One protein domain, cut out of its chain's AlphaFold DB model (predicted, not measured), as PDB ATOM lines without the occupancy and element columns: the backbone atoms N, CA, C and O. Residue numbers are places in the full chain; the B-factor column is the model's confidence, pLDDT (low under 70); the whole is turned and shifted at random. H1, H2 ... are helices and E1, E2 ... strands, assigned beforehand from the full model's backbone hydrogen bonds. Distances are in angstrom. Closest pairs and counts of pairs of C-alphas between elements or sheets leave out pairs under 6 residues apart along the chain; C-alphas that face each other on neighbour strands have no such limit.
ATOM      1  N   GLY A   3     177.159 287.998 213.617       89.31
ATOM      2  CA  GLY A   3     176.840 286.765 212.907       89.31
ATOM      3  C   GLY A   3     178.105 285.939 212.710       89.31
ATOM      4  O   GLY A   3     179.210 286.482 212.693       89.31
ATOM      5  N   TRP A   4     177.950 284.626 212.594       92.19
ATOM      6  CA  TRP A   4     179.068 283.686 212.552       92.19
ATOM      7  C   TRP A   4     178.901 282.720 211.392       92.19
ATOM      8  O   TRP A   4     177.786 282.278 211.127       92.19
ATOM      9  N   ALA A   5     179.997 282.360 210.739       92.94
ATOM     10  CA  ALA A   5     180.066 281.237 209.816       92.94
ATOM     11  C   ALA A   5     181.276 280.371 210.160       92.94
ATOM     12  O   ALA A   5     182.305 280.878 210.604       92.94
ATOM     13  N   PHE A   6     181.135 279.066 209.950       90.75
ATOM     14  CA  PHE A   6     182.133 278.063 210.302       90.75
ATOM     15  C   PHE A   6     182.524 277.297 209.044       90.75
ATOM     16  O   PHE A   6     181.675 276.970 208.214       90.75
ATOM     17  N   GLY A   7     183.810 277.014 208.904       90.25
ATOM     18  CA  GLY A   7     184.380 276.422 207.712       90.25
ATOM     19  C   GLY A   7     185.572 275.523 207.998       90.25
ATOM     20  O   GLY A   7     185.998 275.326 209.137       90.25
ATOM     21  N   ASN A   8     186.105 274.962 206.918       89.06
ATOM     22  CA  ASN A   8     187.264 274.087 206.952       89.06
ATOM     23  C   ASN A   8     188.560 274.927 206.993       89.06
ATOM     24  O   ASN A   8     188.812 275.650 206.025       89.06
ATOM     25  N   PRO A   9     189.401 274.810 208.040       87.00
ATOM     26  CA  PRO A   9     190.671 275.539 208.134       87.00
ATOM     27  C   PRO A   9     191.643 275.210 207.001       87.00
ATOM     28  O   PRO A   9     192.358 276.091 206.547       87.00
ATOM     29  N   ALA A  10     191.591 274.003 206.429       88.25
ATOM     30  CA  ALA A  10     192.438 273.636 205.292       88.25
ATOM     31  C   ALA A  10     192.180 274.479 204.024       88.25
ATOM     32  O   ALA A  10     192.913 274.369 203.046       88.25
ATOM     33  N   ARG A  11     191.113 275.289 204.017       90.44
ATOM     34  CA  ARG A  11     190.736 276.178 202.916       90.44
ATOM     35  C   ARG A  11     190.863 277.660 203.274       90.44
ATOM     36  O   ARG A  11     190.347 278.491 202.541       90.44
ATOM     37  N   GLU A  12     191.533 278.017 204.368       87.00
ATOM     38  CA  GLU A  12     191.673 279.423 204.786       87.00
ATOM     39  C   GLU A  12     192.418 280.297 203.763       87.00
ATOM     40  O   GLU A  12     192.160 281.490 203.665       87.00
ATOM     41  N   SER A  13     193.301 279.701 202.956       88.31
ATOM     42  CA  SER A  13     194.014 280.403 201.879       88.31
ATOM     43  C   SER A  13     193.197 280.550 200.585       88.31
ATOM     44  O   SER A  13     193.642 281.210 199.649       88.31
ATOM     45  N   ASP A  14     192.021 279.920 200.498       93.38
ATOM     46  CA  ASP A  14     191.106 280.050 199.362       93.38
ATOM     47  C   ASP A  14     190.226 281.288 199.576       93.38
ATOM     48  O   ASP A  14     189.221 281.243 200.288       93.38
ATOM     49  N   SER A  15     190.604 282.407 198.952       91.81
ATOM     50  CA  SER A  15     189.892 283.681 199.112       91.81
ATOM     51  C   SER A  15     188.418 283.581 198.712       91.81
ATOM     52  O   SER A  15     187.562 284.127 199.394       91.81
ATOM     53  N   GLY A  16     188.086 282.815 197.666       96.25
ATOM     54  CA  GLY A  16     186.695 282.632 197.245       96.25
ATOM     55  C   GLY A  16     185.863 281.848 198.263       96.25
ATOM     56  O   GLY A  16     184.659 282.089 198.411       96.25
ATOM     57  N   TYR A  17     186.499 280.925 198.985       94.44
ATOM     58  CA  TYR A  17     185.883 280.218 200.104       94.44
ATOM     59  C   TYR A  17     185.672 281.130 201.315       94.44
ATOM     60  O   TYR A  17     184.578 281.133 201.880       94.44
ATOM     61  N   VAL A  18     186.673 281.935 201.678       94.00
ATOM     62  CA  VAL A  18     186.565 282.907 202.778       94.00
ATOM     63  C   VAL A  18     185.481 283.946 202.483       94.00
ATOM     64  O   VAL A  18     184.598 284.141 203.316       94.00
ATOM     65  N   ASP A  19     185.431 284.496 201.267       96.06
ATOM     66  CA  ASP A  19     184.379 285.429 200.837       96.06
ATOM     67  C   ASP A  19     182.972 284.812 200.959       96.06
ATOM     68  O   ASP A  19     181.981 285.495 201.238       96.06
ATOM     69  N   ALA A  20     182.840 283.503 200.716       97.06
ATOM     70  CA  ALA A  20     181.570 282.803 200.884       97.06
ATOM     71  C   ALA A  20     181.166 282.698 202.361       97.06
ATOM     72  O   ALA A  20     179.990 282.897 202.681       97.06
ATOM     73  N   LEU A  21     182.127 282.445 203.252       95.81
ATOM     74  CA  LEU A  21     181.901 282.436 204.698       95.81
ATOM     75  C   LEU A  21     181.569 283.835 205.230       95.81
ATOM     76  O   LEU A  21     180.677 283.961 206.063       95.81
ATOM     77  N   GLU A  22     182.199 284.894 204.717       95.88
ATOM     78  CA  GLU A  22     181.843 286.280 205.047       95.88
ATOM     79  C   GLU A  22     180.396 286.600 204.663       95.88
ATOM     80  O   GLU A  22     179.614 287.071 205.496       95.88
ATOM     81  N   ARG A  23     179.983 286.253 203.435       96.81
ATOM     82  CA  ARG A  23     178.583 286.407 203.002       96.81
ATOM     83  C   ARG A  23     177.615 285.632 203.896       96.81
ATOM     84  O   ARG A  23     176.544 286.148 204.217       96.81
ATOM     85  N   GLN A  24     177.983 284.423 204.314       97.00
ATOM     86  CA  GLN A  24     177.172 283.613 205.222       97.00
ATOM     87  C   GLN A  24     177.088 284.237 206.623       97.00
ATOM     88  O   GLN A  24     175.996 284.349 207.176       97.00
ATOM     89  N   ALA A  25     178.207 284.702 207.181       95.31
ATOM     90  CA  ALA A  25     178.246 285.359 208.484       95.31
ATOM     91  C   ALA A  25     177.396 286.641 208.495       95.31
ATOM     92  O   ALA A  25     176.652 286.878 209.450       95.31
ATOM     93  N   LEU A  26     177.437 287.431 207.416       96.06
ATOM     94  CA  LEU A  26     176.568 288.596 207.234       96.06
ATOM     95  C   LEU A  26     175.088 288.201 207.111       96.06
ATOM     96  O   LEU A  26     174.227 288.855 207.700       96.06
ATOM     97  N   GLY A  27     174.781 287.124 206.382       96.25
ATOM     98  CA  GLY A  27     173.433 286.551 206.313       96.25
ATOM     99  C   GLY A  27     172.886 286.214 207.702       96.25
ATOM    100  O   GLY A  27     171.818 286.694 208.080       96.25
ATOM    101  N   ASN A  28     173.678 285.511 208.509       94.50
ATOM    102  CA  ASN A  28     173.314 285.122 209.871       94.50
ATOM    103  C   ASN A  28     173.130 286.338 210.800       94.50
ATOM    104  O   ASN A  28     172.211 286.362 211.626       94.50
ATOM    105  N   ALA A  29     173.957 287.381 210.647       93.00
ATOM    106  CA  ALA A  29     173.783 288.641 211.374       93.00
ATOM    107  C   ALA A  29     172.451 289.320 211.010       93.00
ATOM    108  O   ALA A  29     171.729 289.787 211.892       93.00
ATOM    109  N   ARG A  30     172.088 289.338 209.719       94.88
ATOM    110  CA  ARG A  30     170.819 289.904 209.230       94.88
ATOM    111  C   ARG A  30     169.604 289.125 209.722       94.88
ATOM    112  O   ARG A  30     168.620 289.737 210.129       94.88
ATOM    113  N   GLU A  31     169.667 287.797 209.720       95.00
ATOM    114  CA  GLU A  31     168.600 286.949 210.262       95.00
ATOM    115  C   GLU A  31     168.409 287.177 211.764       95.00
ATOM    116  O   GLU A  31     167.279 287.339 212.225       95.00
ATOM    117  N   THR A  32     169.509 287.290 212.512       90.94
ATOM    118  CA  THR A  32     169.479 287.597 213.950       90.94
ATOM    119  C   THR A  32     168.889 288.982 214.222       90.94
ATOM    120  O   THR A  32     168.058 289.129 215.121       90.94
ATOM    121  N   ALA A  33     169.275 289.995 213.438       91.00
ATOM    122  CA  ALA A  33     168.719 291.344 213.532       91.00
ATOM    123  C   ALA A  33     167.204 291.323 213.305       91.00
ATOM    124  O   ALA A  33     166.440 291.791 214.153       91.00
ATOM    125  N   LYS A  34     166.771 290.666 212.222       92.06
ATOM    126  CA  LYS A  34     165.358 290.512 211.872       92.06
ATOM    127  C   LYS A  34     164.567 289.807 212.975       92.06
ATOM    128  O   LYS A  34     163.485 290.268 213.327       92.06
ATOM    129  N   ALA A  35     165.103 288.728 213.547       91.31
ATOM    130  CA  ALA A  35     164.471 288.005 214.652       91.31
ATOM    131  C   ALA A  35     164.313 288.870 215.916       91.31
ATOM    132  O   ALA A  35     163.393 288.656 216.703       91.31
ATOM    133  N   LYS A  36     165.184 289.870 216.095       89.44
ATOM    134  CA  LYS A  36     165.135 290.855 217.184       89.44
ATOM    135  C   LYS A  36     164.338 292.121 216.831       89.44
ATOM    136  O   LYS A  36     164.296 293.043 217.638       89.44
ATOM    137  N   GLY A  37     163.707 292.171 215.656       92.94
ATOM    138  CA  GLY A  37     162.882 293.301 215.218       92.94
ATOM    139  C   GLY A  37     163.667 294.537 214.765       92.94
ATOM    140  O   GLY A  37     163.068 295.596 214.593       92.94
ATOM    141  N   VAL A  38     164.979 294.413 214.553       93.56
ATOM    142  CA  VAL A  38     165.849 295.491 214.057       93.56
ATOM    143  C   VAL A  38     166.405 295.149 212.677       93.56
ATOM    144  O   VAL A  38     166.348 294.007 212.223       93.56
ATOM    145  N   SER A  39     166.953 296.148 211.994       93.38
ATOM    146  CA  SER A  39     167.637 295.980 210.710       93.38
ATOM    147  C   SER A  39     169.137 296.193 210.861       93.38
ATOM    148  O   SER A  39     169.595 296.816 211.814       93.38
ATOM    149  N   VAL A  40     169.916 295.651 209.928       93.06
ATOM    150  CA  VAL A  40     171.358 295.909 209.846       93.06
ATOM    151  C   VAL A  40     171.589 297.191 209.057       93.06
ATOM    152  O   VAL A  40     171.051 297.328 207.960       93.06
ATOM    153  N   LEU A  41     172.434 298.082 209.577       92.81
ATOM    154  CA  LEU A  41     172.892 299.253 208.838       92.81
ATOM    155  C   LEU A  41     173.783 298.794 207.676       92.81
ATOM    156  O   LEU A  41     174.804 298.135 207.891       92.81
ATOM    157  N   ALA A  42     173.396 299.112 206.445       90.50
ATOM    158  CA  ALA A  42     174.132 298.685 205.257       90.50
ATOM    159  C   ALA A  42     175.566 299.250 205.232       90.50
ATOM    160  O   ALA A  42     175.768 300.431 205.509       90.50
ATOM    161  N   GLY A  43     176.549 298.414 204.884       92.12
ATOM    162  CA  GLY A  43     177.960 298.807 204.806       92.12
ATOM    163  C   GLY A  43     178.659 298.923 206.164       92.12
ATOM    164  O   GLY A  43     179.771 299.437 206.233       92.12
ATOM    165  N   SER A  44     178.012 298.483 207.248       92.31
ATOM    166  CA  SER A  44     178.595 298.482 208.598       92.31
ATOM    167  C   SER A  44     179.327 297.188 208.958       92.31
ATOM    168  O   SER A  44     179.820 297.055 210.078       92.31
ATOM    169  N   GLU A  45     179.353 296.218 208.046       93.56
ATOM    170  CA  GLU A  45     179.965 294.919 208.265       93.56
ATOM    171  C   GLU A  45     181.485 294.997 208.456       93.56
ATOM    172  O   GLU A  45     182.229 295.509 207.624       93.56
ATOM    173  N   VAL A  46     181.950 294.430 209.567       93.19
ATOM    174  CA  VAL A  46     183.366 294.212 209.862       93.19
ATOM    175  C   VAL A  46     183.581 292.721 210.062       93.19
ATOM    176  O   VAL A  46     182.997 292.119 210.971       93.19
ATOM    177  N   PHE A  47     184.424 292.126 209.224       91.50
ATOM    178  CA  PHE A  47     184.741 290.705 209.280       91.50
ATOM    179  C   PHE A  47     186.008 290.452 210.098       91.50
ATOM    180  O   PHE A  47     186.974 291.211 210.068       91.50
ATOM    181  N   THR A  48     185.991 289.377 210.874       90.00
ATOM    182  CA  THR A  48     187.161 288.842 211.565       90.00
ATOM    183  C   THR A  48     187.232 287.357 211.257       90.00
ATOM    184  O   THR A  48     186.306 286.621 211.599       90.00
ATOM    185  N   VAL A  49     188.318 286.930 210.621       87.94
ATOM    186  CA  VAL A  49     188.610 285.517 210.373       87.94
ATOM    187  C   VAL A  49     189.485 285.007 211.515       87.94
ATOM    188  O   VAL A  49     190.492 285.622 211.853       87.94
ATOM    189  N   ASP A  60     185.691 278.001 222.330       57.12
ATOM    190  CA  ASP A  60     185.007 276.991 223.165       57.12
ATOM    191  C   ASP A  60     183.869 276.272 222.413       57.12
ATOM    192  O   ASP A  60     183.536 275.121 222.688       57.12
ATOM    193  N   ASN A  61     183.281 276.952 221.424       55.59
ATOM    194  CA  ASN A  61     182.162 276.468 220.621       55.59
ATOM    195  C   ASN A  61     182.553 275.919 219.230       55.59
ATOM    196  O   ASN A  61     181.663 275.494 218.496       55.59
ATOM    197  N   ALA A  62     183.832 275.959 218.829       58.28
ATOM    198  CA  ALA A  62     184.296 275.545 217.496       58.28
ATOM    199  C   ALA A  62     185.805 275.187 217.439       58.28
ATOM    200  O   ALA A  62     186.563 275.810 216.684       58.28
ATOM    201  N   PRO A  63     186.274 274.188 218.212       65.00
ATOM    202  CA  PRO A  63     187.678 273.783 218.196       65.00
ATOM    203  C   PRO A  63     188.087 273.248 216.815       65.00
ATOM    204  O   PRO A  63     187.392 272.430 216.210       65.00
ATOM    205  N   GLY A  64     189.229 273.721 216.305       71.44
ATOM    206  CA  GLY A  64     189.793 273.271 215.027       71.44
ATOM    207  C   GLY A  64     189.022 273.712 213.777       71.44
ATOM    208  O   GLY A  64     189.188 273.100 212.723       71.44
ATOM    209  N   GLN A  65     188.178 274.744 213.865       78.31
ATOM    210  CA  GLN A  65     187.442 275.276 212.715       78.31
ATOM    211  C   GLN A  65     188.002 276.621 212.239       78.31
ATOM    212  O   GLN A  65     188.591 277.380 213.009       78.31
ATOM    213  N   LEU A  66     187.785 276.921 210.956       87.25
ATOM    214  CA  LEU A  66     187.867 278.286 210.447       87.25
ATOM    215  C   LEU A  66     186.573 278.997 210.818       87.25
ATOM    216  O   LEU A  66     185.493 278.503 210.498       87.25
ATOM    217  N   VAL A  67     186.663 280.149 211.463       89.19
ATOM    218  CA  VAL A  67     185.493 280.898 211.913       89.19
ATOM    219  C   VAL A  67     185.544 282.309 211.370       89.19
ATOM    220  O   VAL A  67     186.514 283.030 211.564       89.19
ATOM    221  N   VAL A  68     184.469 282.722 210.712       90.88
ATOM    222  CA  VAL A  68     184.273 284.100 210.276       90.88
ATOM    223  C   VAL A  68     183.219 284.737 211.162       90.88
ATOM    224  O   VAL A  68     182.057 284.330 211.166       90.88
ATOM    225  N   ARG A  69     183.625 285.756 211.916       91.81
ATOM    226  CA  ARG A  69     182.729 286.618 212.683       91.81
ATOM    227  C   ARG A  69     182.440 287.877 211.879       91.81
ATOM    228  O   ARG A  69     183.357 288.627 211.568       91.81
ATOM    229  N   CYS A  70     181.171 288.153 211.622       92.38
ATOM    230  CA  CYS A  70     180.700 289.426 211.092       92.38
ATOM    231  C   CYS A  70     180.143 290.271 212.241       92.38
ATOM    232  O   CYS A  70     179.241 289.830 212.954       92.38
ATOM    233  N   THR A  71     180.669 291.478 212.429       91.44
ATOM    234  CA  THR A  71     180.119 292.478 213.351       91.44
ATOM    235  C   THR A  71     179.408 293.546 212.540       91.44
ATOM    236  O   THR A  71     179.967 294.036 211.570       91.44
ATOM    237  N   VAL A  72     178.193 293.915 212.937       90.94
ATOM    238  CA  VAL A  72     177.384 294.923 212.238       90.94
ATOM    239  C   VAL A  72     176.771 295.925 213.208       90.94
ATOM    240  O   VAL A  72     176.452 295.586 214.361       90.94
ATOM    241  N   HIS A  73     176.547 297.143 212.720       91.56
ATOM    242  CA  HIS A  73     175.655 298.103 213.360       91.56
ATOM    243  C   HIS A  73     174.200 297.777 213.005       91.56
ATOM    244  O   HIS A  73     173.905 297.233 211.939       91.56
ATOM    245  N   VAL A  74     173.288 298.071 213.927       91.50
ATOM    246  CA  VAL A  74     171.852 297.836 213.749       91.50
ATOM    247  C   VAL A  74     171.079 299.131 213.938       91.50
ATOM    248  O   VAL A  74     171.524 300.023 214.656       91.50
ATOM    249  N   GLU A  75     169.925 299.212 213.293       91.31
ATOM    250  CA  GLU A  75     169.010 300.346 213.325       91.31
ATOM    251  C   GLU A  75     167.556 299.877 213.469       91.31
ATOM    252  O   GLU A  75     167.219 298.719 213.209       91.31
ATOM    253  N   GLY A  76     166.687 300.794 213.885       88.88
ATOM    254  CA  GLY A  76     165.278 300.527 214.157       88.88
ATOM    255  C   GLY A  76     164.933 300.601 215.648       88.88
ATOM    256  O   GLY A  76     165.802 300.872 216.476       88.88
ATOM    257  N   PRO A  77     163.654 300.401 216.004       85.69
ATOM    258  CA  PRO A  77     163.187 300.555 217.378       85.69
ATOM    259  C   PRO A  77     163.931 299.629 218.349       85.69
ATOM    260  O   PRO A  77     163.937 298.413 218.169       85.69
ATOM    261  N   GLY A  78     164.549 300.199 219.388       81.06
ATOM    262  CA  GLY A  78     165.285 299.443 220.400       81.06
ATOM    263  C   GLY A  78     166.718 299.073 220.006       81.06
ATOM    264  O   GLY A  78     167.408 298.443 220.809       81.06
ATOM    265  N   ALA A  79     167.194 299.476 218.822       82.31
ATOM    266  CA  ALA A  79     168.579 299.276 218.392       82.31
ATOM    267  C   ALA A  79     169.585 299.980 219.319       82.31
ATOM    268  O   ALA A  79     170.662 299.446 219.578       82.31
ATOM    269  N   GLU A  80     169.213 301.124 219.891       78.00
ATOM    270  CA  GLU A  80     170.002 301.873 220.873       78.00
ATOM    271  C   GLU A  80     170.244 301.099 222.179       78.00
ATOM    272  O   GLU A  80     171.234 301.333 222.872       78.00
ATOM    273  N   ASN A  81     169.372 300.135 222.490       75.06
ATOM    274  CA  ASN A  81     169.497 299.258 223.652       75.06
ATOM    275  C   ASN A  81     170.225 297.945 223.318       75.06
ATOM    276  O   ASN A  81     170.583 297.190 224.221       75.06
ATOM    277  N   MET A  82     170.479 297.666 222.033       71.88
ATOM    278  CA  MET A  82     171.224 296.487 221.598       71.88
ATOM    279  C   MET A  82     172.721 296.762 221.662       71.88
ATOM    280  O   MET A  82     173.351 297.204 220.700       71.88
TER     281      MET A  82
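Overview. This is residues 3 to 49 and 60 to 82 of the 90 residues of an uncharacterized protein of Arthrobacter sp. AG258 (UniProt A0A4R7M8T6). One long helix, H1, lies slantwise over one face of a small sheet of three short strands, E1, E3 and E2; the other face has no named helix on it. H1 is far longer than the strands, and near its last residues the chain folds back toward the sheet, with residues 39 to 40 and 74 to 75 side by side in a short antiparallel pairing. The printed part has 70 residues, with one named helix and three named strands in the order E1, H1, E2, E3; the sheet's order is E1, E3, E2, all antiparallel, and the class is mixed, helices and strands. The whole is only just compact, close to loose, with a radius of gyration of the C-alphas of 13.2 A, and elongated, with spans of 42 by 26 by 15 A.

Along the chain. In the sheet, E3 is the longest strand by residues, residues 66 to 71, 16.4 A from first to last C-alpha. E1 is residues 3 to 7, 13.8 A, and begins at C-alpha 3 (176.840, 286.765, 212.907). E2 is residues 46 to 49, 10.2 A. H1 is residues 15 to 35, 30.1 A, from C-alpha 15 at (189.892, 283.681, 199.112) to C-alpha 35 at (164.471, 288.005, 214.652).

Arrangement. E3 is the inner strand, and E1 and E2 are the edge strands. E1 and E3 are antiparallel, 165 degrees between directions; N 5 and O 68 are 2.9 A apart and N 68 and O 5 are 2.8 A apart, within hydrogen-bond range. E3 and E2 are antiparallel at 166 degrees, with N 48 and O 69 at 2.8 A, also within range. H1 is on the sheet at a height over the sheet of 5.7 A, over E1 and E3. It runs slantwise to the strands, at 35 degrees to E1 on the local plane. The closest C-alphas of E1 and H1 are those of Gly 3 and Ala 29, 3.9 A apart; those of H1 and E3 are Ala 25 and Cys 70, at 5.4 A. H1 and E2 have 1 pair of C-alphas within 8 A, Glu 22 and Phe 47, at 6.8 A. The helix and sheet form two layers, a helix on one face of a sheet. E1, H1 and E2 form a split strand-helix-strand unit, two strands running the same way with E3 between them, and its crossover is right-handed. In H1 every O i to N i+4 pair is within hydrogen-bond range.

Size, cuts and confidence. The two C-alphas farthest apart are those of Ala 10 and Pro 77, 41.5 A. Residues 50 to 59 are not printed, and C-alphas 49 and 60 are 15.8 A apart across this cut, in the link from E2 to E3. The links E1 to H1 and H1 to E2 are short. The mean pLDDT of the printed part is 88.7, and residues 60 to 63 are under 70.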